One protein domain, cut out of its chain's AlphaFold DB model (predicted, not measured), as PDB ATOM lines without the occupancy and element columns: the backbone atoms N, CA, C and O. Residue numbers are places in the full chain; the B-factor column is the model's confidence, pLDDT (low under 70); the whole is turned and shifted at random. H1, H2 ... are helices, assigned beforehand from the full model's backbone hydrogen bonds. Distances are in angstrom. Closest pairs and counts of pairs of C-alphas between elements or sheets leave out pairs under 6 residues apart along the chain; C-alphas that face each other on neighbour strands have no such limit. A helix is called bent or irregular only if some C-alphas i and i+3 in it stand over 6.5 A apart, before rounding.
ATOM      1  N   TYR A 713     -37.472   9.349  13.352       56.03
ATOM      2  CA  TYR A 713     -36.596   8.349  13.967       56.03
ATOM      3  C   TYR A 713     -37.079   6.895  13.816       56.03
ATOM      4  O   TYR A 713     -36.246   5.998  13.752       56.03
ATOM      5  N   LYS A 714     -38.392   6.634  13.696       58.00
ATOM      6  CA  LYS A 714     -38.908   5.258  13.523       58.00
ATOM      7  C   LYS A 714     -38.596   4.671  12.144       58.00
ATOM      8  O   LYS A 714     -38.326   3.479  12.039       58.00
ATOM      9  N   ALA A 715     -38.628   5.497  11.098       55.50
ATOM     10  CA  ALA A 715     -38.296   5.062   9.741       55.50
ATOM     11  C   ALA A 715     -36.796   4.747   9.622       55.50
ATOM     12  O   ALA A 715     -36.405   3.740   9.040       55.50
ATOM     13  N   LEU A 716     -35.964   5.582  10.245       60.28
ATOM     14  CA  LEU A 716     -34.519   5.399  10.322       60.28
ATOM     15  C   LEU A 716     -34.145   4.120  11.092       60.28
ATOM     16  O   LEU A 716     -33.361   3.325  10.582       60.28
ATOM     17  N   ASP A 717     -34.764   3.891  12.258       61.84
ATOM     18  CA  ASP A 717     -34.622   2.651  13.039       61.84
ATOM     19  C   ASP A 717     -34.930   1.421  12.164       61.84
ATOM     20  O   ASP A 717     -34.131   0.493  12.100       61.84
ATOM     21  N   SER A 718     -36.050   1.441  11.427       61.53
ATOM     22  CA  SER A 718     -36.463   0.308  10.588       61.53
ATOM     23  C   SER A 718     -35.539   0.040   9.393       61.53
ATOM     24  O   SER A 718     -35.383  -1.110   8.987       61.53
ATOM     25  N   LEU A 719     -34.897   1.076   8.834       61.41
ATOM     26  CA  LEU A 719     -33.939   0.916   7.734       61.41
ATOM     27  C   LEU A 719     -32.604   0.343   8.216       61.41
ATOM     28  O   LEU A 719     -32.026  -0.496   7.529       61.41
ATOM     29  N   PHE A 720     -32.124   0.771   9.387       67.50
ATOM     30  CA  PHE A 720     -30.936   0.179  10.001       67.50
ATOM     31  C   PHE A 720     -31.193  -1.277  10.402       67.50
ATOM     32  O   PHE A 720     -30.369  -2.140  10.113       67.50
ATOM     33  N   GLU A 721     -32.360  -1.578  10.974       68.94
ATOM     34  CA  GLU A 721     -32.760  -2.949  11.305       68.94
ATOM     35  C   GLU A 721     -32.827  -3.844  10.057       68.94
ATOM     36  O   GLU A 721     -32.321  -4.967  10.069       68.94
ATOM     37  N   ALA A 722     -33.380  -3.333   8.952       67.94
ATOM     38  CA  ALA A 722     -33.378  -4.041   7.676       67.94
ATOM     39  C   ALA A 722     -31.949  -4.293   7.164       67.94
ATOM     40  O   ALA A 722     -31.655  -5.418   6.779       67.94
ATOM     41  N   PHE A 723     -31.056  -3.297   7.226       70.56
ATOM     42  CA  PHE A 723     -29.665  -3.406   6.759       70.56
ATOM     43  C   PHE A 723     -28.840  -4.441   7.539       70.56
ATOM     44  O   PHE A 723     -28.076  -5.209   6.952       70.56
ATOM     45  N   PHE A 724     -28.994  -4.496   8.865       71.38
ATOM     46  CA  PHE A 724     -28.281  -5.483   9.677       71.38
ATOM     47  C   PHE A 724     -28.859  -6.901   9.514       71.38
ATOM     48  O   PHE A 724     -28.086  -7.859   9.518       71.38
ATOM     49  N   LYS A 725     -30.165  -7.048   9.229       72.25
ATOM     50  CA  LYS A 725     -30.821  -8.349   8.974       72.25
ATOM     51  C   LYS A 725     -30.644  -8.896   7.551       72.25
ATOM     52  O   LYS A 725     -30.826 -10.094   7.348       72.25
ATOM     53  N   THR A 726     -30.318  -8.062   6.560       69.94
ATOM     54  CA  THR A 726     -30.112  -8.505   5.171       69.94
ATOM     55  C   THR A 726     -28.676  -8.951   4.901       69.94
ATOM     56  O   THR A 726     -27.717  -8.213   5.142       69.94
ATOM     57  N   ASP A 727     -28.529 -10.145   4.324       61.88
ATOM     58  CA  ASP A 727     -27.237 -10.700   3.884       61.88
ATOM     59  C   ASP A 727     -27.038 -10.638   2.352       61.88
ATOM     60  O   ASP A 727     -25.982 -11.009   1.849       61.88
ATOM     61  N   ASP A 728     -28.023 -10.129   1.599       66.31
ATOM     62  CA  ASP A 728     -27.947  -9.956   0.139       66.31
ATOM     63  C   ASP A 728     -27.293  -8.609  -0.229       66.31
ATOM     64  O   ASP A 728     -27.810  -7.533   0.093       66.31
ATOM     65  N   ASP A 729     -26.164  -8.655  -0.941       54.97
ATOM     66  CA  ASP A 729     -25.388  -7.479  -1.355       54.97
ATOM     67  C   ASP A 729     -26.170  -6.485  -2.230       54.97
ATOM     68  O   ASP A 729     -25.922  -5.278  -2.151       54.97
ATOM     69  N   SER A 730     -27.146  -6.956  -3.014       47.03
ATOM     70  CA  SER A 730     -27.980  -6.089  -3.858       47.03
ATOM     71  C   SER A 730     -28.945  -5.232  -3.027       47.03
ATOM     72  O   SER A 730     -29.099  -4.030  -3.265       47.03
ATOM     73  N   SER A 731     -29.532  -5.834  -1.989       51.56
ATOM     74  CA  SER A 731     -30.394  -5.153  -1.022       51.56
ATOM     75  C   SER A 731     -29.598  -4.199  -0.128       51.56
ATOM     76  O   SER A 731     -30.041  -3.078   0.123       51.56
ATOM     77  N   ASN A 732     -28.372  -4.584   0.243       59.44
ATOM     78  CA  ASN A 732     -27.467  -3.748   1.021       59.44
ATOM     79  C   ASN A 732     -27.097  -2.464   0.269       59.44
ATOM     80  O   ASN A 732     -27.099  -1.406   0.879       59.44
ATOM     81  N   PHE A 733     -26.879  -2.499  -1.051       52.84
ATOM     82  CA  PHE A 733     -26.614  -1.281  -1.835       52.84
ATOM     83  C   PHE A 733     -27.802  -0.299  -1.839       52.84
ATOM     84  O   PHE A 733     -27.630   0.909  -1.652       52.84
ATOM     85  N   ALA A 734     -29.025  -0.806  -2.020       49.88
ATOM     86  CA  ALA A 734     -30.235   0.018  -1.997       49.88
ATOM     87  C   ALA A 734     -30.503   0.613  -0.601       49.88
ATOM     88  O   ALA A 734     -30.879   1.784  -0.480       49.88
ATOM     89  N   LEU A 735     -30.264  -0.172   0.453       56.75
ATOM     90  CA  LEU A 735     -30.403   0.254   1.843       56.75
ATOM     91  C   LEU A 735     -29.313   1.259   2.243       56.75
ATOM     92  O   LEU A 735     -29.654   2.283   2.826       56.75
ATOM     93  N   THR A 736     -28.049   1.063   1.847       60.12
ATOM     94  CA  THR A 736     -26.956   2.032   2.058       60.12
ATOM     95  C   THR A 736     -27.275   3.376   1.406       60.12
ATOM     96  O   THR A 736     -27.157   4.413   2.053       60.12
ATOM     97  N   ASN A 737     -27.761   3.385   0.157       54.84
ATOM     98  CA  ASN A 737     -28.168   4.623  -0.518       54.84
ATOM     99  C   ASN A 737     -29.355   5.300   0.180       54.84
ATOM    100  O   ASN A 737     -29.376   6.522   0.331       54.84
ATOM    101  N   SER A 738     -30.325   4.515   0.651       53.34
ATOM    102  CA  SER A 738     -31.481   5.029   1.393       53.34
ATOM    103  C   SER A 738     -31.066   5.634   2.740       53.34
ATOM    104  O   SER A 738     -31.521   6.723   3.094       53.34
ATOM    105  N   LEU A 739     -30.147   4.980   3.459       61.94
ATOM    106  CA  LEU A 739     -29.552   5.465   4.705       61.94
ATOM    107  C   LEU A 739     -28.709   6.725   4.482       61.94
ATOM    108  O   LEU A 739     -28.832   7.676   5.247       61.94
ATOM    109  N   PHE A 740     -27.922   6.782   3.406       59.44
ATOM    110  CA  PHE A 740     -27.141   7.961   3.027       59.44
ATOM    111  C   PHE A 740     -28.038   9.178   2.755       59.44
ATOM    112  O   PHE A 740     -27.790  10.275   3.263       59.44
ATOM    113  N   ILE A 741     -29.123   8.980   1.999       53.66
ATOM    114  CA  ILE A 741     -30.108  10.024   1.690       53.66
ATOM    115  C   ILE A 741     -30.807  10.496   2.973       53.66
ATOM    116  O   ILE A 741     -30.868  11.698   3.232       53.66
ATOM    117  N   MET A 742     -31.283   9.568   3.809       56.78
ATOM    118  CA  MET A 742     -31.934   9.876   5.089       56.78
ATOM    119  C   MET A 742     -31.001  10.608   6.058       56.78
ATOM    120  O   MET A 742     -31.399  11.600   6.666       56.78
ATOM    121  N   LYS A 743     -29.741  10.174   6.161       62.16
ATOM    122  CA  LYS A 743     -28.723  10.834   6.977       62.16
ATOM    123  C   LYS A 743     -28.490  12.265   6.505       62.16
ATOM    124  O   LYS A 743     -28.547  13.178   7.321       62.16
ATOM    125  N   LYS A 744     -28.319  12.501   5.199       57.25
ATOM    126  CA  LYS A 744     -28.173  13.860   4.644       57.25
ATOM    127  C   LYS A 744     -29.364  14.765   4.981       57.25
ATOM    128  O   LYS A 744     -29.184  15.965   5.161       57.25
ATOM    129  N   HIS A 745     -30.562  14.196   5.108       51.94
ATOM    130  CA  HIS A 745     -31.762  14.922   5.525       51.94
ATOM    131  C   HIS A 745     -31.861  15.169   7.037       51.94
ATOM    132  O   HIS A 745     -32.506  16.133   7.435       51.94
ATOM    133  N   LEU A 746     -31.224  14.345   7.873       51.94
ATOM    134  CA  LEU A 746     -31.318  14.408   9.338       51.94
ATOM    135  C   LEU A 746     -30.091  15.016  10.029       51.94
ATOM    136  O   LEU A 746     -30.208  15.439  11.178       51.94
ATOM    137  N   ILE A 747     -28.947  15.122   9.342       46.84
ATOM    138  CA  ILE A 747     -27.742  15.831   9.817       46.84
ATOM    139  C   ILE A 747     -28.064  17.280  10.233       46.84
ATOM    140  O   ILE A 747     -27.440  17.789  11.156       46.84
ATOM    141  N   LEU A 748     -29.105  17.895   9.663       46.66
ATOM    142  CA  LEU A 748     -29.602  19.223  10.046       46.66
ATOM    143  C   LEU A 748     -30.223  19.300  11.458       46.66
ATOM    144  O   LEU A 748     -30.708  20.355  11.829       46.66
ATOM    145  N   THR A 749     -30.260  18.213  12.246       44.31
ATOM    146  CA  THR A 749     -30.962  18.183  13.551       44.31
ATOM    147  C   THR A 749     -30.082  17.891  14.768       44.31
ATOM    148  O   THR A 749     -30.621  17.696  15.859       44.31
ATOM    149  N   GLY A 750     -28.752  17.788  14.621       53.72
ATOM    150  CA  GLY A 750     -27.800  17.563  15.731       53.72
ATOM    151  C   GLY A 750     -27.976  16.260  16.545       53.72
ATOM    152  O   GLY A 750     -27.136  15.914  17.372       53.72
ATOM    153  N   ASN A 751     -29.043  15.491  16.305       54.03
ATOM    154  CA  ASN A 751     -29.467  14.333  17.098       54.03
ATOM    155  C   ASN A 751     -29.034  12.980  16.503       54.03
ATOM    156  O   ASN A 751     -29.350  11.931  17.069       54.03
ATOM    157  N   TYR A 752     -28.287  12.977  15.394       61.47
ATOM    158  CA  TYR A 752     -27.848  11.745  14.729       61.47
ATOM    159  C   TYR A 752     -26.919  10.895  15.614       61.47
ATOM    160  O   TYR A 752     -27.044   9.678  15.626       61.47
ATOM    161  N   ASN A 753     -26.085  11.517  16.459       60.03
ATOM    162  CA  ASN A 753     -25.237  10.797  17.421       60.03
ATOM    163  C   ASN A 753     -26.056  10.075  18.508       60.03
ATOM    164  O   ASN A 753     -25.734   8.952  18.883       60.03
ATOM    165  N   ARG A 754     -27.159  10.675  18.987       59.62
ATOM    166  CA  ARG A 754     -28.081  10.011  19.934       59.62
ATOM    167  C   ARG A 754     -28.791   8.827  19.285       59.62
ATOM    168  O   ARG A 754     -28.999   7.809  19.934       59.62
ATOM    169  N   PHE A 755     -29.140   8.968  18.011       62.38
ATOM    170  CA  PHE A 755     -29.737   7.902  17.221       62.38
ATOM    171  C   PHE A 755     -28.742   6.760  16.950       62.38
ATOM    172  O   PHE A 755     -29.076   5.606  17.195       62.38
ATOM    173  N   ALA A 756     -27.506   7.067  16.544       60.28
ATOM    174  CA  ALA A 756     -26.443   6.081  16.354       60.28
ATOM    175  C   ALA A 756     -26.172   5.288  17.645       60.28
ATOM    176  O   ALA A 756     -26.120   4.062  17.610       60.28
ATOM    177  N   ASN A 757     -26.120   5.966  18.797       66.12
ATOM    178  CA  ASN A 757     -25.982   5.315  20.103       66.12
ATOM    179  C   ASN A 757     -27.165   4.388  20.428       66.12
ATOM    180  O   ASN A 757     -26.970   3.291  20.935       66.12
ATOM    181  N   HIS A 758     -28.390   4.798  20.100       65.12
ATOM    182  CA  HIS A 758     -29.592   3.995  20.322       65.12
ATOM    183  C   HIS A 758     -29.678   2.763  19.396       65.12
ATOM    184  O   HIS A 758     -30.154   1.709  19.815       65.12
ATOM    185  N   VAL A 759     -29.185   2.868  18.158       61.50
ATOM    186  CA  VAL A 759     -29.054   1.732  17.230       61.50
ATOM    187  C   VAL A 759     -28.009   0.735  17.741       61.50
ATOM    188  O   VAL A 759     -28.268  -0.465  17.747       61.50
ATOM    189  N   VAL A 760     -26.870   1.220  18.245       65.25
ATOM    190  CA  VAL A 760     -25.833   0.384  18.877       65.25
ATOM    191  C   VAL A 760     -26.379  -0.338  20.111       65.25
ATOM    192  O   VAL A 760     -26.244  -1.555  20.208       65.25
ATOM    193  N   ASP A 761     -27.073   0.375  21.003       68.81
ATOM    194  CA  ASP A 761     -27.648  -0.194  22.229       68.81
ATOM    195  C   ASP A 761     -28.698  -1.294  21.936       68.81
ATOM    196  O   ASP A 761     -28.831  -2.229  22.722       68.81
ATOM    197  N   ARG A 762     -29.426  -1.235  20.807       62.50
ATOM    198  CA  ARG A 762     -30.361  -2.302  20.386       62.50
ATOM    199  C   ARG A 762     -29.674  -3.472  19.684       62.50
ATOM    200  O   ARG A 762     -30.048  -4.613  19.924       62.50
ATOM    201  N   LEU A 763     -28.683  -3.211  18.834       58.47
ATOM    202  CA  LEU A 763     -27.999  -4.262  18.071       58.47
ATOM    203  C   LEU A 763     -27.089  -5.128  18.954       58.47
ATOM    204  O   LEU A 763     -26.994  -6.330  18.725       58.47
ATOM    205  N   ILE A 764     -26.507  -4.560  20.020       63.38
ATOM    206  CA  ILE A 764     -25.752  -5.312  21.042       63.38
ATOM    207  C   ILE A 764     -26.640  -6.342  21.766       63.38
ATOM    208  O   ILE A 764     -26.144  -7.361  22.241       63.38
ATOM    209  N   VAL A 765     -27.954  -6.104  21.831       60.09
ATOM    210  CA  VAL A 765     -28.923  -7.029  22.440       60.09
ATOM    211  C   VAL A 765     -29.298  -8.180  21.489       60.09
ATOM    212  O   VAL A 765     -29.718  -9.232  21.967       60.09
ATOM    213  N   GLU A 766     -29.118  -8.026  20.168       57.06
ATOM    214  CA  GLU A 766     -29.587  -8.990  19.153       57.06
ATOM    215  C   GLU A 766     -28.471  -9.786  18.433       57.06
ATOM    216  O   GLU A 766     -28.723 -10.925  18.033       57.06
ATOM    217  N   GLU A 767     -27.243  -9.267  18.282       54.09
ATOM    218  CA  GLU A 767     -26.168  -9.934  17.518       54.09
ATOM    219  C   GLU A 767     -25.027 -10.492  18.395       54.09
ATOM    220  O   GLU A 767     -24.305  -9.762  19.066       54.09
ATOM    221  N   ILE A 768     -24.787 -11.812  18.322       57.56
ATOM    222  CA  ILE A 768     -23.713 -12.512  19.065       57.56
ATOM    223  C   ILE A 768     -22.375 -12.528  18.277       57.56
ATOM    224  O   ILE A 768     -21.331 -12.889  18.822       57.56
ATOM    225  N   ASN A 769     -22.354 -12.112  17.000       73.69
ATOM    226  CA  ASN A 769     -21.164 -12.187  16.136       73.69
ATOM    227  C   ASN A 769     -20.571 -10.811  15.775       73.69
ATOM    228  O   ASN A 769     -20.825 -10.259  14.702       73.69
ATOM    229  N   TYR A 770     -19.681 -10.314  16.637       75.44
ATOM    230  CA  TYR A 770     -18.983  -9.034  16.463       75.44
ATOM    231  C   TYR A 770     -18.208  -8.905  15.137       75.44
ATOM    232  O   TYR A 770     -18.040  -7.795  14.643       75.44
ATOM    233  N   SER A 771     -17.760 -10.003  14.517       76.12
ATOM    234  CA  SER A 771     -16.985  -9.934  13.266       76.12
ATOM    235  C   SER A 771     -17.816  -9.472  12.060       76.12
ATOM    236  O   SER A 771     -17.349  -8.661  11.258       76.12
ATOM    237  N   VAL A 772     -19.062  -9.946  11.945       76.50
ATOM    238  CA  VAL A 772     -19.993  -9.567  10.868       76.50
ATOM    239  C   VAL A 772     -20.476  -8.138  11.084       76.50
ATOM    240  O   VAL A 772     -20.468  -7.331  10.155       76.50
ATOM    241  N   PHE A 773     -20.800  -7.810  12.331       79.62
ATOM    242  CA  PHE A 773     -21.199  -6.476  12.751       79.62
ATOM    243  C   PHE A 773     -20.134  -5.418  12.419       79.62
ATOM    244  O   PHE A 773     -20.428  -4.418  11.760       79.62
ATOM    245  N   ILE A 774     -18.868  -5.674  12.778       80.94
ATOM    246  CA  ILE A 774     -17.742  -4.778  12.473       80.94
ATOM    247  C   ILE A 774     -17.568  -4.609  10.957       80.94
ATOM    248  O   ILE A 774     -17.382  -3.486  10.493       80.94
ATOM    249  N   ARG A 775     -17.694  -5.680  10.156       81.06
ATOM    250  CA  ARG A 775     -17.647  -5.576   8.684       81.06
ATOM    251  C   ARG A 775     -18.786  -4.723   8.119       81.06
ATOM    252  O   ARG A 775     -18.534  -3.911   7.233       81.06
ATOM    253  N   LYS A 776     -20.020  -4.871   8.619       79.75
ATOM    254  CA  LYS A 776     -21.174  -4.063   8.174       79.75
ATOM    255  C   LYS A 776     -21.005  -2.582   8.551       79.75
ATOM    256  O   LYS A 776     -21.291  -1.713   7.730       79.75
ATOM    257  N   ILE A 777     -20.450  -2.279   9.727       81.75
ATOM    258  CA  ILE A 777     -20.117  -0.901  10.132       81.75
ATOM    259  C   ILE A 777     -19.002  -0.310   9.263       81.75
ATOM    260  O   ILE A 777     -19.131   0.819   8.792       81.75
ATOM    261  N   LEU A 778     -17.925  -1.061   9.019       80.94
ATOM    262  CA  LEU A 778     -16.827  -0.609   8.160       80.94
ATOM    263  C   LEU A 778     -17.277  -0.421   6.706       80.94
ATOM    264  O   LEU A 778     -16.783   0.486   6.044       80.94
ATOM    265  N   LYS A 779     -18.265  -1.193   6.232       81.00
ATOM    266  CA  LYS A 779     -18.927  -0.976   4.936       81.00
ATOM    267  C   LYS A 779     -19.656   0.370   4.901       81.00
ATOM    268  O   LYS A 779     -19.399   1.168   4.008       81.00
ATOM    269  N   LEU A 780     -20.470   0.678   5.915       79.19
ATOM    270  CA  LEU A 780     -21.140   1.982   6.032       79.19
ATOM    271  C   LEU A 780     -20.147   3.154   6.141       79.19
ATOM    272  O   LEU A 780     -20.411   4.229   5.608       79.19
ATOM    273  N   TYR A 781     -19.001   2.956   6.795       82.44
ATOM    274  CA  TYR A 781     -17.909   3.932   6.810       82.44
ATOM    275  C   TYR A 781     -17.250   4.080   5.427       82.44
ATOM    276  O   TYR A 781     -17.136   5.191   4.918       82.44
ATOM    277  N   GLY A 782     -16.886   2.971   4.775       76.88
ATOM    278  CA  GLY A 782     -16.268   2.960   3.445       76.88
ATOM    279  C   GLY A 782     -17.151   3.546   2.337       76.88
ATOM    280  O   GLY A 782     -16.618   4.083   1.364       76.88
ATOM    281  N   ASP A 783     -18.475   3.492   2.517       74.69
ATOM    282  CA  ASP A 783     -19.494   4.076   1.635       74.69
ATOM    283  C   ASP A 783     -19.875   5.527   2.024       74.69
ATOM    284  O   ASP A 783     -20.808   6.102   1.463       74.69
ATOM    285  N   ASN A 784     -19.158   6.151   2.971       73.38
ATOM    286  CA  ASN A 784     -19.385   7.513   3.487       73.38
ATOM    287  C   ASN A 784     -20.743   7.741   4.182       73.38
ATOM    288  O   ASN A 784     -21.187   8.884   4.334       73.38
ATOM    289  N   VAL A 785     -21.416   6.678   4.633       72.62
ATOM    290  CA  VAL A 785     -22.612   6.792   5.482       72.62
ATOM    291  C   VAL A 785     -22.225   7.140   6.912       72.62
ATOM    292  O   VAL A 785     -22.951   7.896   7.545       72.62
ATOM    293  N   PHE A 786     -21.083   6.676   7.423       77.75
ATOM    294  CA  PHE A 786     -20.533   7.135   8.705       77.75
ATOM    295  C   PHE A 786     -19.290   7.997   8.511       77.75
ATOM    296  O   PHE A 786     -18.460   7.711   7.655       77.75
ATOM    297  N   THR A 787     -19.156   9.051   9.319       81.38
ATOM    298  CA  THR A 787     -17.890   9.794   9.431       81.38
ATOM    299  C   THR A 787     -16.956   9.096  10.422       81.38
ATOM    300  O   THR A 787     -17.410   8.338  11.279       81.38
ATOM    301  N   ILE A 788     -15.651   9.381  10.365       80.12
ATOM    302  CA  ILE A 788     -14.683   8.833  11.332       80.12
ATOM    303  C   ILE A 788     -15.014   9.222  12.785       80.12
ATOM    304  O   ILE A 788     -14.812   8.430  13.703       80.12
ATOM    305  N   GLY A 789     -15.593  10.410  13.002       78.25
ATOM    306  CA  GLY A 789     -16.049  10.850  14.324       78.25
ATOM    307  C   GLY A 789     -17.258  10.074  14.832       78.25
ATOM    308  O   GLY A 789     -17.294   9.687  15.996       78.25
ATOM    309  N   GLU A 790     -18.214   9.769  13.957       78.38
ATOM    310  CA  GLU A 790     -19.350   8.914  14.308       78.38
ATOM    311  C   GLU A 790     -18.898   7.473  14.574       78.38
ATOM    312  O   GLU A 790     -19.325   6.865  15.555       78.38
ATOM    313  N   LEU A 791     -17.970   6.950  13.766       81.38
ATOM    314  CA  LEU A 791     -17.364   5.638  13.984       81.38
ATOM    315  C   LEU A 791     -16.675   5.568  15.357       81.38
ATOM    316  O   LEU A 791     -16.876   4.608  16.098       81.38
ATOM    317  N   LEU A 792     -15.933   6.613  15.737       80.88
ATOM    318  CA  LEU A 792     -15.316   6.727  17.057       80.88
ATOM    319  C   LEU A 792     -16.365   6.751  18.181       80.88
ATOM    320  O   LEU A 792     -16.185   6.068  19.187       80.88
ATOM    321  N   THR A 793     -17.476   7.481  18.024       79.50
ATOM    322  CA  THR A 793     -18.558   7.485  19.031       79.50
ATOM    323  C   THR A 793     -19.229   6.121  19.181       79.50
ATOM    324  O   THR A 793     -19.462   5.681  20.305       79.50
ATOM    325  N   ILE A 794     -19.458   5.417  18.070       77.62
ATOM    326  CA  ILE A 794     -20.037   4.069  18.050       77.62
ATOM    327  C   ILE A 794     -19.109   3.081  18.763       77.62
ATOM    328  O   ILE A 794     -19.553   2.320  19.621       77.62
ATOM    329  N   VAL A 795     -17.810   3.119  18.455       79.81
ATOM    330  CA  VAL A 795     -16.814   2.230  19.065       79.81
ATOM    331  C   VAL A 795     -16.612   2.535  20.553       79.81
ATOM    332  O   VAL A 795     -16.546   1.605  21.354       79.81
ATOM    333  N   ASN A 796     -16.598   3.810  20.953       81.06
ATOM    334  CA  ASN A 796     -16.573   4.201  22.366       81.06
ATOM    335  C   ASN A 796     -17.795   3.670  23.122       81.06
ATOM    336  O   ASN A 796     -17.649   3.102  24.203       81.06
ATOM    337  N   ARG A 797     -18.989   3.782  22.531       77.75
ATOM    338  CA  ARG A 797     -20.223   3.272  23.136       77.75
ATOM    339  C   ARG A 797     -20.204   1.749  23.284       77.75
ATOM    340  O   ARG A 797     -20.494   1.255  24.367       77.75
ATOM    341  N   LEU A 798     -19.772   1.022  22.250       76.31
ATOM    342  CA  LEU A 798     -19.543  -0.430  22.304       76.31
ATOM    343  C   LEU A 798     -18.593  -0.812  23.443       76.31
ATOM    344  O   LEU A 798     -18.871  -1.731  24.216       76.31
ATOM    345  N   LEU A 799     -17.487  -0.079  23.585       75.62
ATOM    346  CA  LEU A 799     -16.533  -0.297  24.663       75.62
ATOM    347  C   LEU A 799     -17.109   0.023  26.046       75.62
ATOM    348  O   LEU A 799     -16.711  -0.624  27.007       75.62
ATOM    349  N   GLU A 800     -17.998   1.002  26.197       78.88
ATOM    350  CA  GLU A 800     -18.652   1.308  27.479       78.88
ATOM    351  C   GLU A 800     -19.631   0.213  27.910       78.88
ATOM    352  O   GLU A 800     -19.709  -0.104  29.096       78.88
ATOM    353  N   THR A 801     -20.344  -0.381  26.951       71.25
ATOM    354  CA  THR A 801     -21.408  -1.366  27.203       71.25
ATOM    355  C   THR A 801     -20.912  -2.781  27.504       71.25
ATOM    356  O   THR A 801     -21.631  -3.560  28.125       71.25
ATOM    357  N   VAL A 802     -19.698  -3.131  27.075       73.56
ATOM    358  CA  VAL A 802     -19.178  -4.506  27.116       73.56
ATOM    359  C   VAL A 802     -18.228  -4.719  28.310       73.56
ATOM    360  O   VAL A 802     -17.458  -3.828  28.682       73.56
ATOM    361  N   GLU A 803     -18.257  -5.910  28.923       74.00
ATOM    362  CA  GLU A 803     -17.369  -6.288  30.035       74.00
ATOM    363  C   GLU A 803     -15.879  -6.205  29.652       74.00
ATOM    364  O   GLU A 803     -15.497  -6.410  28.497       74.00
ATOM    365  N   LYS A 804     -15.008  -5.904  30.633       67.44
ATOM    366  CA  LYS A 804     -13.573  -5.623  30.412       67.44
ATOM    367  C   LYS A 804     -12.836  -6.715  29.626       67.44
ATOM    368  O   LYS A 804     -11.958  -6.371  28.839       67.44
ATOM    369  N   ASP A 805     -13.224  -7.976  29.788       66.50
ATOM    370  CA  ASP A 805     -12.538  -9.120  29.177       66.50
ATOM    371  C   ASP A 805     -12.838  -9.267  27.673       66.50
ATOM    372  O   ASP A 805     -12.025  -9.802  26.921       66.50
ATOM    373  N   ILE A 806     -13.966  -8.725  27.197       73.06
ATOM    374  CA  ILE A 806     -14.400  -8.808  25.791       73.06
ATOM    375  C   ILE A 806     -13.934  -7.577  24.989       73.06
ATOM    376  O   ILE A 806     -13.773  -7.656  23.769       73.06
ATOM    377  N   LYS A 807     -13.617  -6.454  25.657       78.12
ATOM    378  CA  LYS A 807     -13.087  -5.238  25.002       78.12
ATOM    379  C   LYS A 807     -11.838  -5.528  24.168       78.12
ATOM    380  O   LYS A 807     -11.741  -5.061  23.035       78.12
ATOM    381  N   GLY A 808     -10.925  -6.341  24.706       75.00
ATOM    382  CA  GLY A 808      -9.716  -6.764  23.997       75.00
ATOM    383  C   GLY A 808     -10.035  -7.576  22.741       75.00
ATOM    384  O   GLY A 808      -9.478  -7.306  21.686       75.00
ATOM    385  N   TYR A 809     -11.000  -8.498  22.813       78.62
ATOM    386  CA  TYR A 809     -11.412  -9.324  21.673       78.62
ATOM    387  C   TYR A 809     -12.046  -8.507  20.535       78.62
ATOM    388  O   TYR A 809     -11.751  -8.736  19.360       78.62
ATOM    389  N   ILE A 810     -12.887  -7.522  20.863       79.50
ATOM    390  CA  ILE A 810     -13.501  -6.621  19.871       79.50
ATOM    391  C   ILE A 810     -12.418  -5.803  19.158       79.50
ATOM    392  O   ILE A 810     -12.418  -5.711  17.930       79.50
ATOM    393  N   MET A 811     -11.466  -5.257  19.914       81.50
ATOM    394  CA  MET A 811     -10.362  -4.460  19.372       81.50
ATOM    395  C   MET A 811      -9.403  -5.304  18.527       81.50
ATOM    396  O   MET A 811      -9.036  -4.898  17.426       81.50
ATOM    397  N   ASP A 812      -9.093  -6.522  18.972       79.44
ATOM    398  CA  ASP A 812      -8.319  -7.499  18.201       79.44
ATOM    399  C   ASP A 812      -9.031  -7.856  16.882       79.44
ATOM    400  O   ASP A 812      -8.387  -8.015  15.846       79.44
ATOM    401  N   THR A 813     -10.368  -7.922  16.888       80.75
ATOM    402  CA  THR A 813     -11.178  -8.177  15.686       80.75
ATOM    403  C   THR A 813     -11.132  -6.997  14.711       80.75
ATOM    404  O   THR A 813     -10.963  -7.215  13.512       80.75
ATOM    405  N   PHE A 814     -11.200  -5.752  15.200       81.31
ATOM    406  CA  PHE A 814     -10.962  -4.557  14.379       81.31
ATOM    407  C   PHE A 814      -9.555  -4.564  13.769       81.31
ATOM    408  O   PHE A 814      -9.407  -4.336  12.567       81.31
ATOM    409  N   MET A 815      -8.528  -4.874  14.571       79.25
ATOM    410  CA  MET A 815      -7.148  -4.929  14.087       79.25
ATOM    411  C   MET A 815      -6.946  -6.019  13.036       79.25
ATOM    412  O   MET A 815      -6.305  -5.778  12.017       79.25
ATOM    413  N   CYS A 816      -7.530  -7.195  13.255       80.94
ATOM    414  CA  CYS A 816      -7.462  -8.315  12.328       80.94
ATOM    415  C   CYS A 816      -8.178  -8.002  11.004       80.94
ATOM    416  O   CYS A 816      -7.605  -8.215   9.940       80.94
ATOM    417  N   ILE A 817      -9.395  -7.443  11.041       80.06
ATOM    418  CA  ILE A 817     -10.167  -7.142   9.822       80.06
ATOM    419  C   ILE A 817      -9.497  -6.049   8.986       80.06
ATOM    420  O   ILE A 817      -9.508  -6.153   7.766       80.06
ATOM    421  N   ILE A 818      -8.928  -5.013   9.609       77.31
ATOM    422  CA  ILE A 818      -8.388  -3.849   8.887       77.31
ATOM    423  C   ILE A 818      -6.919  -4.050   8.480       77.31
ATOM    424  O   ILE A 818      -6.506  -3.588   7.416       77.31
ATOM    425  N   PHE A 819      -6.111  -4.716   9.314       75.38
ATOM    426  CA  PHE A 819      -4.647  -4.729   9.183       75.38
ATOM    427  C   PHE A 819      -4.031  -6.110   8.910       75.38
ATOM    428  O   PHE A 819      -2.801  -6.223   8.936       75.38
ATOM    429  N   ALA A 820      -4.837  -7.138   8.609       73.62
ATOM    430  CA  ALA A 820      -4.338  -8.440   8.157       73.62
ATOM    431  C   ALA A 820      -3.459  -8.344   6.890       73.62
ATOM    432  O   ALA A 820      -3.583  -7.414   6.089       73.62
ATOM    433  N   ASP A 821      -2.548  -9.313   6.731       56.19
ATOM    434  CA  ASP A 821      -1.586  -9.368   5.618       56.19
ATOM    435  C   ASP A 821      -2.222  -9.872   4.301       56.19
ATOM    436  O   ASP A 821      -1.751  -9.514   3.223       56.19
ATOM    437  N   GLU A 822      -3.301 -10.665   4.364       57.19
ATOM    438  CA  GLU A 822      -4.088 -11.116   3.204       57.19
ATOM    439  C   GLU A 822      -5.352 -10.253   3.089       57.19
ATOM    440  O   GLU A 822      -6.258 -10.373   3.914       57.19
ATOM    441  N   ARG A 823      -5.403  -9.336   2.112       59.47
ATOM    442  CA  ARG A 823      -6.475  -8.332   2.011       59.47
ATOM    443  C   ARG A 823      -7.328  -8.516   0.763       59.47
ATOM    444  O   ARG A 823      -6.819  -8.558  -0.353       59.47
ATOM    445  N   ASP A 824      -8.639  -8.560   0.976       69.50
ATOM    446  CA  ASP A 824      -9.636  -8.368  -0.075       69.50
ATOM    447  C   ASP A 824      -9.644  -6.893  -0.534       69.50
ATOM    448  O   ASP A 824      -9.422  -5.997   0.287       69.50
ATOM    449  N   PRO A 825      -9.993  -6.584  -1.799       68.56
ATOM    450  CA  PRO A 825      -9.999  -5.210  -2.323       68.56
ATOM    451  C   PRO A 825     -10.912  -4.247  -1.541       68.56
ATOM    452  O   PRO A 825     -10.658  -3.045  -1.486       68.56
ATOM    453  N   ILE A 826     -11.962  -4.770  -0.899       69.88
ATOM    454  CA  ILE A 826     -12.875  -4.002  -0.038       69.88
ATOM    455  C   ILE A 826     -12.182  -3.602   1.277       69.88
ATOM    456  O   ILE A 826     -12.337  -2.478   1.749       69.88
ATOM    457  N   VAL A 827     -11.382  -4.504   1.848       75.50
ATOM    458  CA  VAL A 827     -10.617  -4.256   3.077       75.50
ATOM    459  C   VAL A 827      -9.473  -3.275   2.810       75.50
ATOM    460  O   VAL A 827      -9.230  -2.384   3.623       75.50
ATOM    461  N   ASP A 828      -8.831  -3.366   1.642       75.94
ATOM    462  CA  ASP A 828      -7.840  -2.380   1.198       75.94
ATOM    463  C   ASP A 828      -8.438  -0.980   1.047       75.94
ATOM    464  O   ASP A 828      -7.812   0.007   1.438       75.94
ATOM    465  N   HIS A 829      -9.667  -0.872   0.531       78.31
ATOM    466  CA  HIS A 829     -10.388   0.400   0.481       78.31
ATOM    467  C   HIS A 829     -10.599   0.985   1.884       78.31
ATOM    468  O   HIS A 829     -10.292   2.156   2.106       78.31
ATOM    469  N   TRP A 830     -11.035   0.177   2.858       82.25
ATOM    470  CA  TRP A 830     -11.225   0.629   4.243       82.25
ATOM    471  C   TRP A 830      -9.918   1.060   4.912       82.25
ATOM    472  O   TRP A 830      -9.872   2.126   5.528       82.25
ATOM    473  N   PHE A 831      -8.850   0.273   4.751       78.88
ATOM    474  CA  PHE A 831      -7.514   0.604   5.251       78.88
ATOM    475  C   PHE A 831      -7.019   1.936   4.674       78.88
ATOM    476  O   PHE A 831      -6.562   2.804   5.417       78.88
ATOM    477  N   ASN A 832      -7.165   2.136   3.361       78.31
ATOM    478  CA  ASN A 832      -6.745   3.368   2.698       78.31
ATOM    479  C   ASN A 832      -7.585   4.577   3.128       78.31
ATOM    480  O   ASN A 832      -7.020   5.642   3.374       78.31
ATOM    481  N   CYS A 833      -8.906   4.427   3.271       77.75
ATOM    482  CA  CYS A 833      -9.777   5.495   3.771       77.75
ATOM    483  C   CYS A 833      -9.387   5.914   5.192       77.75
ATOM    484  O   CYS A 833      -9.254   7.100   5.475       77.75
ATOM    485  N   LEU A 834      -9.135   4.947   6.075       80.19
ATOM    486  CA  LEU A 834      -8.743   5.214   7.456       80.19
ATOM    487  C   LEU A 834      -7.349   5.853   7.556       80.19
ATOM    488  O   LEU A 834      -7.152   6.763   8.357       80.19
ATOM    489  N   LEU A 835      -6.399   5.443   6.708       77.12
ATOM    490  CA  LEU A 835      -5.075   6.067   6.632       77.12
ATOM    491  C   LEU A 835      -5.150   7.511   6.107       77.12
ATOM    492  O   LEU A 835      -4.431   8.390   6.583       77.12
ATOM    493  N   LEU A 836      -6.017   7.765   5.122       76.94
ATOM    494  CA  LEU A 836      -6.259   9.107   4.591       76.94
ATOM    495  C   LEU A 836      -6.887  10.021   5.646       76.94
ATOM    496  O   LEU A 836      -6.445  11.161   5.780       76.94
ATOM    497  N   ASP A 837      -7.861   9.525   6.406       76.69
ATOM    498  CA  ASP A 837      -8.510  10.299   7.465       76.69
ATOM    499  C   ASP A 837      -7.580  10.528   8.659       76.69
ATOM    500  O   ASP A 837      -7.538  11.641   9.177       76.69
ATOM    501  N   ALA A 838      -6.748   9.551   9.032       72.31
ATOM    502  CA  ALA A 838      -5.727   9.721  10.068       72.31
ATOM    503  C   ALA A 838      -4.670  10.785   9.716       72.31
ATOM    504  O   ALA A 838      -4.144  11.436  10.614       72.31
ATOM    505  N   ARG A 839      -4.385  10.995   8.421       71.00
ATOM    506  CA  ARG A 839      -3.482  12.056   7.937       71.00
ATOM    507  C   ARG A 839      -4.151  13.427   7.813       71.00
ATOM    508  O   ARG A 839      -3.458  14.439   7.784       71.00
ATOM    509  N   LYS A 840      -5.480  13.472   7.663       70.19
ATOM    510  CA  LYS A 840      -6.240  14.707   7.394       70.19
ATOM    511  C   LYS A 840      -6.929  15.290   8.626       70.19
ATOM    512  O   LYS A 840      -7.101  16.503   8.684       70.19
ATOM    513  N   VAL A 841      -7.378  14.451   9.562       70.19
ATOM    514  CA  VAL A 841      -8.259  14.832  10.674       70.19
ATOM    515  C   VAL A 841      -7.770  14.187  11.977       70.19
ATOM    516  O   VAL A 841      -7.657  12.965  12.058       70.19
ATOM    517  N   ASP A 842      -7.574  14.983  13.038       73.75
ATOM    518  CA  ASP A 842      -7.110  14.507  14.361       73.75
ATOM    519  C   ASP A 842      -7.981  13.377  14.948       73.75
ATOM    520  O   ASP A 842      -7.506  12.522  15.694       73.75
ATOM    521  N   VAL A 843      -9.261  13.330  14.578       75.19
ATOM    522  CA  VAL A 843     -10.219  12.298  15.005       75.19
ATOM    523  C   VAL A 843      -9.840  10.903  14.483       75.19
ATOM    524  O   VAL A 843      -9.988   9.919  15.207       75.19
ATOM    525  N   GLY A 844      -9.293  10.798  13.265       76.00
ATOM    526  CA  GLY A 844      -8.781   9.527  12.737       76.00
ATOM    527  C   GLY A 844      -7.544   9.044  13.494       76.00
ATOM    528  O   GLY A 844      -7.383   7.851  13.751       76.00
ATOM    529  N   PHE A 845      -6.714   9.983  13.948       77.12
ATOM    530  CA  PHE A 845      -5.567   9.695  14.799       77.12
ATOM    531  C   PHE A 845      -5.985   9.207  16.197       77.12
ATOM    532  O   PHE A 845      -5.438   8.231  16.711       77.12
ATOM    533  N   GLN A 846      -7.009   9.831  16.793       79.62
ATOM    534  CA  GLN A 846      -7.606   9.393  18.062       79.62
ATOM    535  C   GLN A 846      -8.199   7.982  17.972       79.62
ATOM    536  O   GLN A 846      -8.053   7.198  18.907       79.62
ATOM    537  N   PHE A 847      -8.817   7.634  16.841       81.38
ATOM    538  CA  PHE A 847      -9.342   6.291  16.603       81.38
ATOM    539  C   PHE A 847      -8.232   5.229  16.581       81.38
ATOM    540  O   PHE A 847      -8.343   4.207  17.257       81.38
ATOM    541  N   LEU A 848      -7.124   5.486  15.876       80.38
ATOM    542  CA  LEU A 848      -5.964   4.585  15.876       80.38
ATOM    543  C   LEU A 848      -5.333   4.440  17.269       80.38
ATOM    544  O   LEU A 848      -4.947   3.342  17.666       80.38
ATOM    545  N   LEU A 849      -5.247   5.536  18.023       80.25
ATOM    546  CA  LEU A 849      -4.722   5.535  19.387       80.25
ATOM    547  C   LEU A 849      -5.597   4.689  20.323       80.25
ATOM    548  O   LEU A 849      -5.069   3.905  21.110       80.25
ATOM    549  N   LEU A 850      -6.921   4.775  20.182       80.75
ATOM    550  CA  LEU A 850      -7.875   3.956  20.926       80.75
ATOM    551  C   LEU A 850      -7.740   2.461  20.599       80.75
ATOM    552  O   LEU A 850      -7.714   1.640  21.520       80.75
ATOM    553  N   LEU A 851      -7.583   2.107  19.316       78.94
ATOM    554  CA  LEU A 851      -7.307   0.728  18.902       78.94
ATOM    555  C   LEU A 851      -6.035   0.206  19.585       78.94
ATOM    556  O   LEU A 851      -6.058  -0.831  20.241       78.94
ATOM    557  N   ILE A 852      -4.930   0.951  19.510       77.62
ATOM    558  CA  ILE A 852      -3.631   0.524  20.057       77.62
ATOM    559  C   ILE A 852      -3.648   0.419  21.588       77.62
ATOM    560  O   ILE A 852      -2.996  -0.466  22.146       77.62
ATOM    561  N   GLN A 853      -4.393   1.286  22.276       78.94
ATOM    562  CA  GLN A 853      -4.506   1.267  23.737       78.94
ATOM    563  C   GLN A 853      -5.258   0.044  24.272       78.94
ATOM    564  O   GLN A 853      -4.889  -0.475  25.328       78.94
ATOM    565  N   HIS A 854      -6.301  -0.408  23.569       75.75
ATOM    566  CA  HIS A 854      -7.200  -1.459  24.056       75.75
ATOM    567  C   HIS A 854      -6.981  -2.844  23.427       75.75
ATOM    568  O   HIS A 854      -7.570  -3.812  23.908       75.75
ATOM    569  N   CYS A 855      -6.137  -2.970  22.399       75.31
ATOM    570  CA  CYS A 855      -5.764  -4.271  21.835       75.31
ATOM    571  C   CYS A 855      -4.904  -5.108  22.786       75.31
ATOM    572  O   CYS A 855      -4.054  -4.590  23.521       75.31
ATOM    573  N   ASN A 856      -5.042  -6.433  22.705       74.81
ATOM    574  CA  ASN A 856      -4.171  -7.335  23.448       74.81
ATOM    575  C   ASN A 856      -2.740  -7.247  22.903       74.81
ATOM    576  O   ASN A 856      -2.509  -7.331  21.697       74.81
ATOM    577  N   LYS A 857      -1.737  -7.124  23.780       76.56
ATOM    578  CA  LYS A 857      -0.313  -6.998  23.397       76.56
ATOM    579  C   LYS A 857       0.316  -8.352  22.993       76.56
ATOM    580  O   LYS A 857       1.437  -8.660  23.396       76.56
ATOM    581  N   ASN A 858      -0.419  -9.155  22.220       76.31
ATOM    582  CA  ASN A 858      -0.002 -10.446  21.672       76.31
ATOM    583  C   ASN A 858       0.816 -10.263  20.382       76.31
ATOM    584  O   ASN A 858       0.710  -9.253  19.689       76.31
ATOM    585  N   ASP A 859       1.599 -11.277  20.024       70.19
ATOM    586  CA  ASP A 859       2.477 -11.289  18.847       70.19
ATOM    587  C   ASP A 859       1.837 -10.875  17.503       70.19
ATOM    588  O   ASP A 859       2.449 -10.051  16.817       70.19
ATOM    589  N   PRO A 860       0.635 -11.351  17.111       75.19
ATOM    590  CA  PRO A 860       0.000 -10.913  15.864       75.19
ATOM    591  C   PRO A 860      -0.381  -9.427  15.889       75.19
ATOM    592  O   PRO A 860      -0.149  -8.714  14.917       75.19
ATOM    593  N   ASN A 861      -0.856  -8.915  17.025       75.75
ATOM    594  CA  ASN A 861      -1.219  -7.505  17.163       75.75
ATOM    595  C   ASN A 861       0.003  -6.585  17.142       75.75
ATOM    596  O   ASN A 861      -0.059  -5.507  16.561       75.75
ATOM    597  N   LEU A 862       1.143  -7.016  17.698       77.19
ATOM    598  CA  LEU A 862       2.407  -6.280  17.565       77.19
ATOM    599  C   LEU A 862       2.853  -6.177  16.096       77.19
ATOM    600  O   LEU A 862       3.429  -5.162  15.703       77.19
ATOM    601  N   LYS A 863       2.549  -7.191  15.274       78.06
ATOM    602  CA  LYS A 863       2.783  -7.168  13.823       78.06
ATOM    603  C   LYS A 863       1.808  -6.229  13.098       78.06
ATOM    604  O   LYS A 863       2.228  -5.483  12.219       78.06
ATOM    605  N   TYR A 864       0.535  -6.193  13.494       80.44
ATOM    606  CA  TYR A 864      -0.435  -5.239  12.941       80.44
ATOM    607  C   TYR A 864      -0.083  -3.787  13.287       80.44
ATOM    608  O   TYR A 864      -0.093  -2.928  12.410       80.44
ATOM    609  N   ILE A 865       0.332  -3.519  14.529       78.06
ATOM    610  CA  ILE A 865       0.836  -2.202  14.946       78.06
ATOM    611  C   ILE A 865       2.079  -1.828  14.130       78.06
ATOM    612  O   ILE A 865       2.194  -0.699  13.667       78.06
ATOM    613  N   TRP A 866       2.985  -2.777  13.877       79.69
ATOM    614  CA  TRP A 866       4.132  -2.552  12.997       79.69
ATOM    615  C   TRP A 866       3.724  -2.162  11.569       79.69
ATOM    616  O   TRP A 866       4.287  -1.221  11.013       79.69
ATOM    617  N   ASN A 867       2.712  -2.817  10.992       77.19
ATOM    618  CA  ASN A 867       2.184  -2.462   9.673       77.19
ATOM    619  C   ASN A 867       1.599  -1.037   9.645       77.19
ATOM    620  O   ASN A 867       1.795  -0.330   8.660       77.19
ATOM    621  N   ILE A 868       0.956  -0.587  10.728       77.44
ATOM    622  CA  ILE A 868       0.483   0.800  10.875       77.44
ATOM    623  C   ILE A 868       1.671   1.769  10.921       77.44
ATOM    624  O   ILE A 868       1.704   2.742  10.170       77.44
TER     625      ILE A 868
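AT A GLANCE: This is residues 713 to 868 of the 1140 residues of the protein "Mediator complex subunit 12" of Schizosaccharomyces octosporus (strain yFS286) (UniProt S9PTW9). Nine helices are set crosswise to the longest axis and follow one another along it in chain order, from a hairpin of H1 and H2 at one end, through H3, then H4 and H5 in the middle, to H6, H7 and H8, with H9 at the far end. H7 crosses the ends of H4 and H6, H8 packs on H5 and H6, and H3 joins the hairpin's end of the body to H5. The packing is mostly crossed, and the class is all helix: the printed part has 156 residues, with H1 to H9 in that order along the chain and no named strand. The whole is compact, with a radius of gyration of the C-alphas of 15.4 A and spans of 45 by 32 by 31 A.

IN THESE COORDINATES: The longest helix by residues is H2, residues 729 to 749, which measures 30.2 A from C-alpha 729 at (-25.388, -7.479, -1.355) to C-alpha 749. H2 has a kink of 29 degrees near residue 743 and is only just irregular, with C-alphas 745 and 748 6.6 A apart. Before it stands H1, residues 713 to 725, which begins at C-alpha 713 at (-36.596, 8.349, 13.967). After it come H3, residues 752 to 766, 21.3 A long; H4, residues 770 to 782; and H5, residues 788 to 801, 20.0 A long. H6, residues 804 to 819, is 23.0 A long and is neither bent nor irregular, but only just: C-alphas 805 and 808 are 6.4 A apart. H7, residues 825 to 840, is 22.5 A long, and H8 is residues 842 to 854. H9, residues 859 to 868, measures 14.6 A and ends at C-alpha 868 at (0.483, 0.800, 10.875).

HOW THE PARTS SIT: H2 touches H1 in a helical hairpin, opposite ways at a shallow tilt of 26 degrees; their closest C-alphas are those of Phe 723 and Asn 732, 6.2 A apart. H1 and H3 only just touch, with 3 pairs of C-alphas within 8 A, and H3 does so with residues 755 to 759 alone; the closest are Asp 717 and Val 759, 7.0 A. H3 touches H5 at a steep tilt of 43 degrees, closest at the C-alphas of Asn 757 and Ile 794, 6.4 A. H3 and H4 are apart. H6 is the hub, touching four helices. It touches H4 with residues 810 to 817 alone, closest at the C-alphas of Ser 771 and Thr 813, 6.5 A. It touches H7 about perpendicular, at 76 degrees, with residues 817 to 819 alone; the C-alphas of Ile 818 and Phe 831 are closest, 5.8 A. It touches H8 at a steep tilt of 56 degrees, closest at the C-alphas of Gly 808 and His 854, 5.9 A, where H8 uses residues 851 to 854 alone. It touches H9 with residues 812 to 819 alone, closest at the C-alphas of Phe 819 and Tyr 864, 5.7 A. H7 and H8 touch only at the corner by their link. Every O i to N i+4 pair is within hydrogen-bond range in H1, H4, H5, H7, H8 and H9; the counts are 15 of 17 in H2, 9 of 11 in H3 and 10 of 12 in H6.

THE WHOLE: The two C-alphas farthest apart are those of Leu 748 and Asp 859, 45.1 A. The printed part has no cut, and each link between successive helices is tight. The mean pLDDT of the printed part is 70.3; residues 713 to 722, 726 to 768, 804 to 805 and 821 to 826 are under 70.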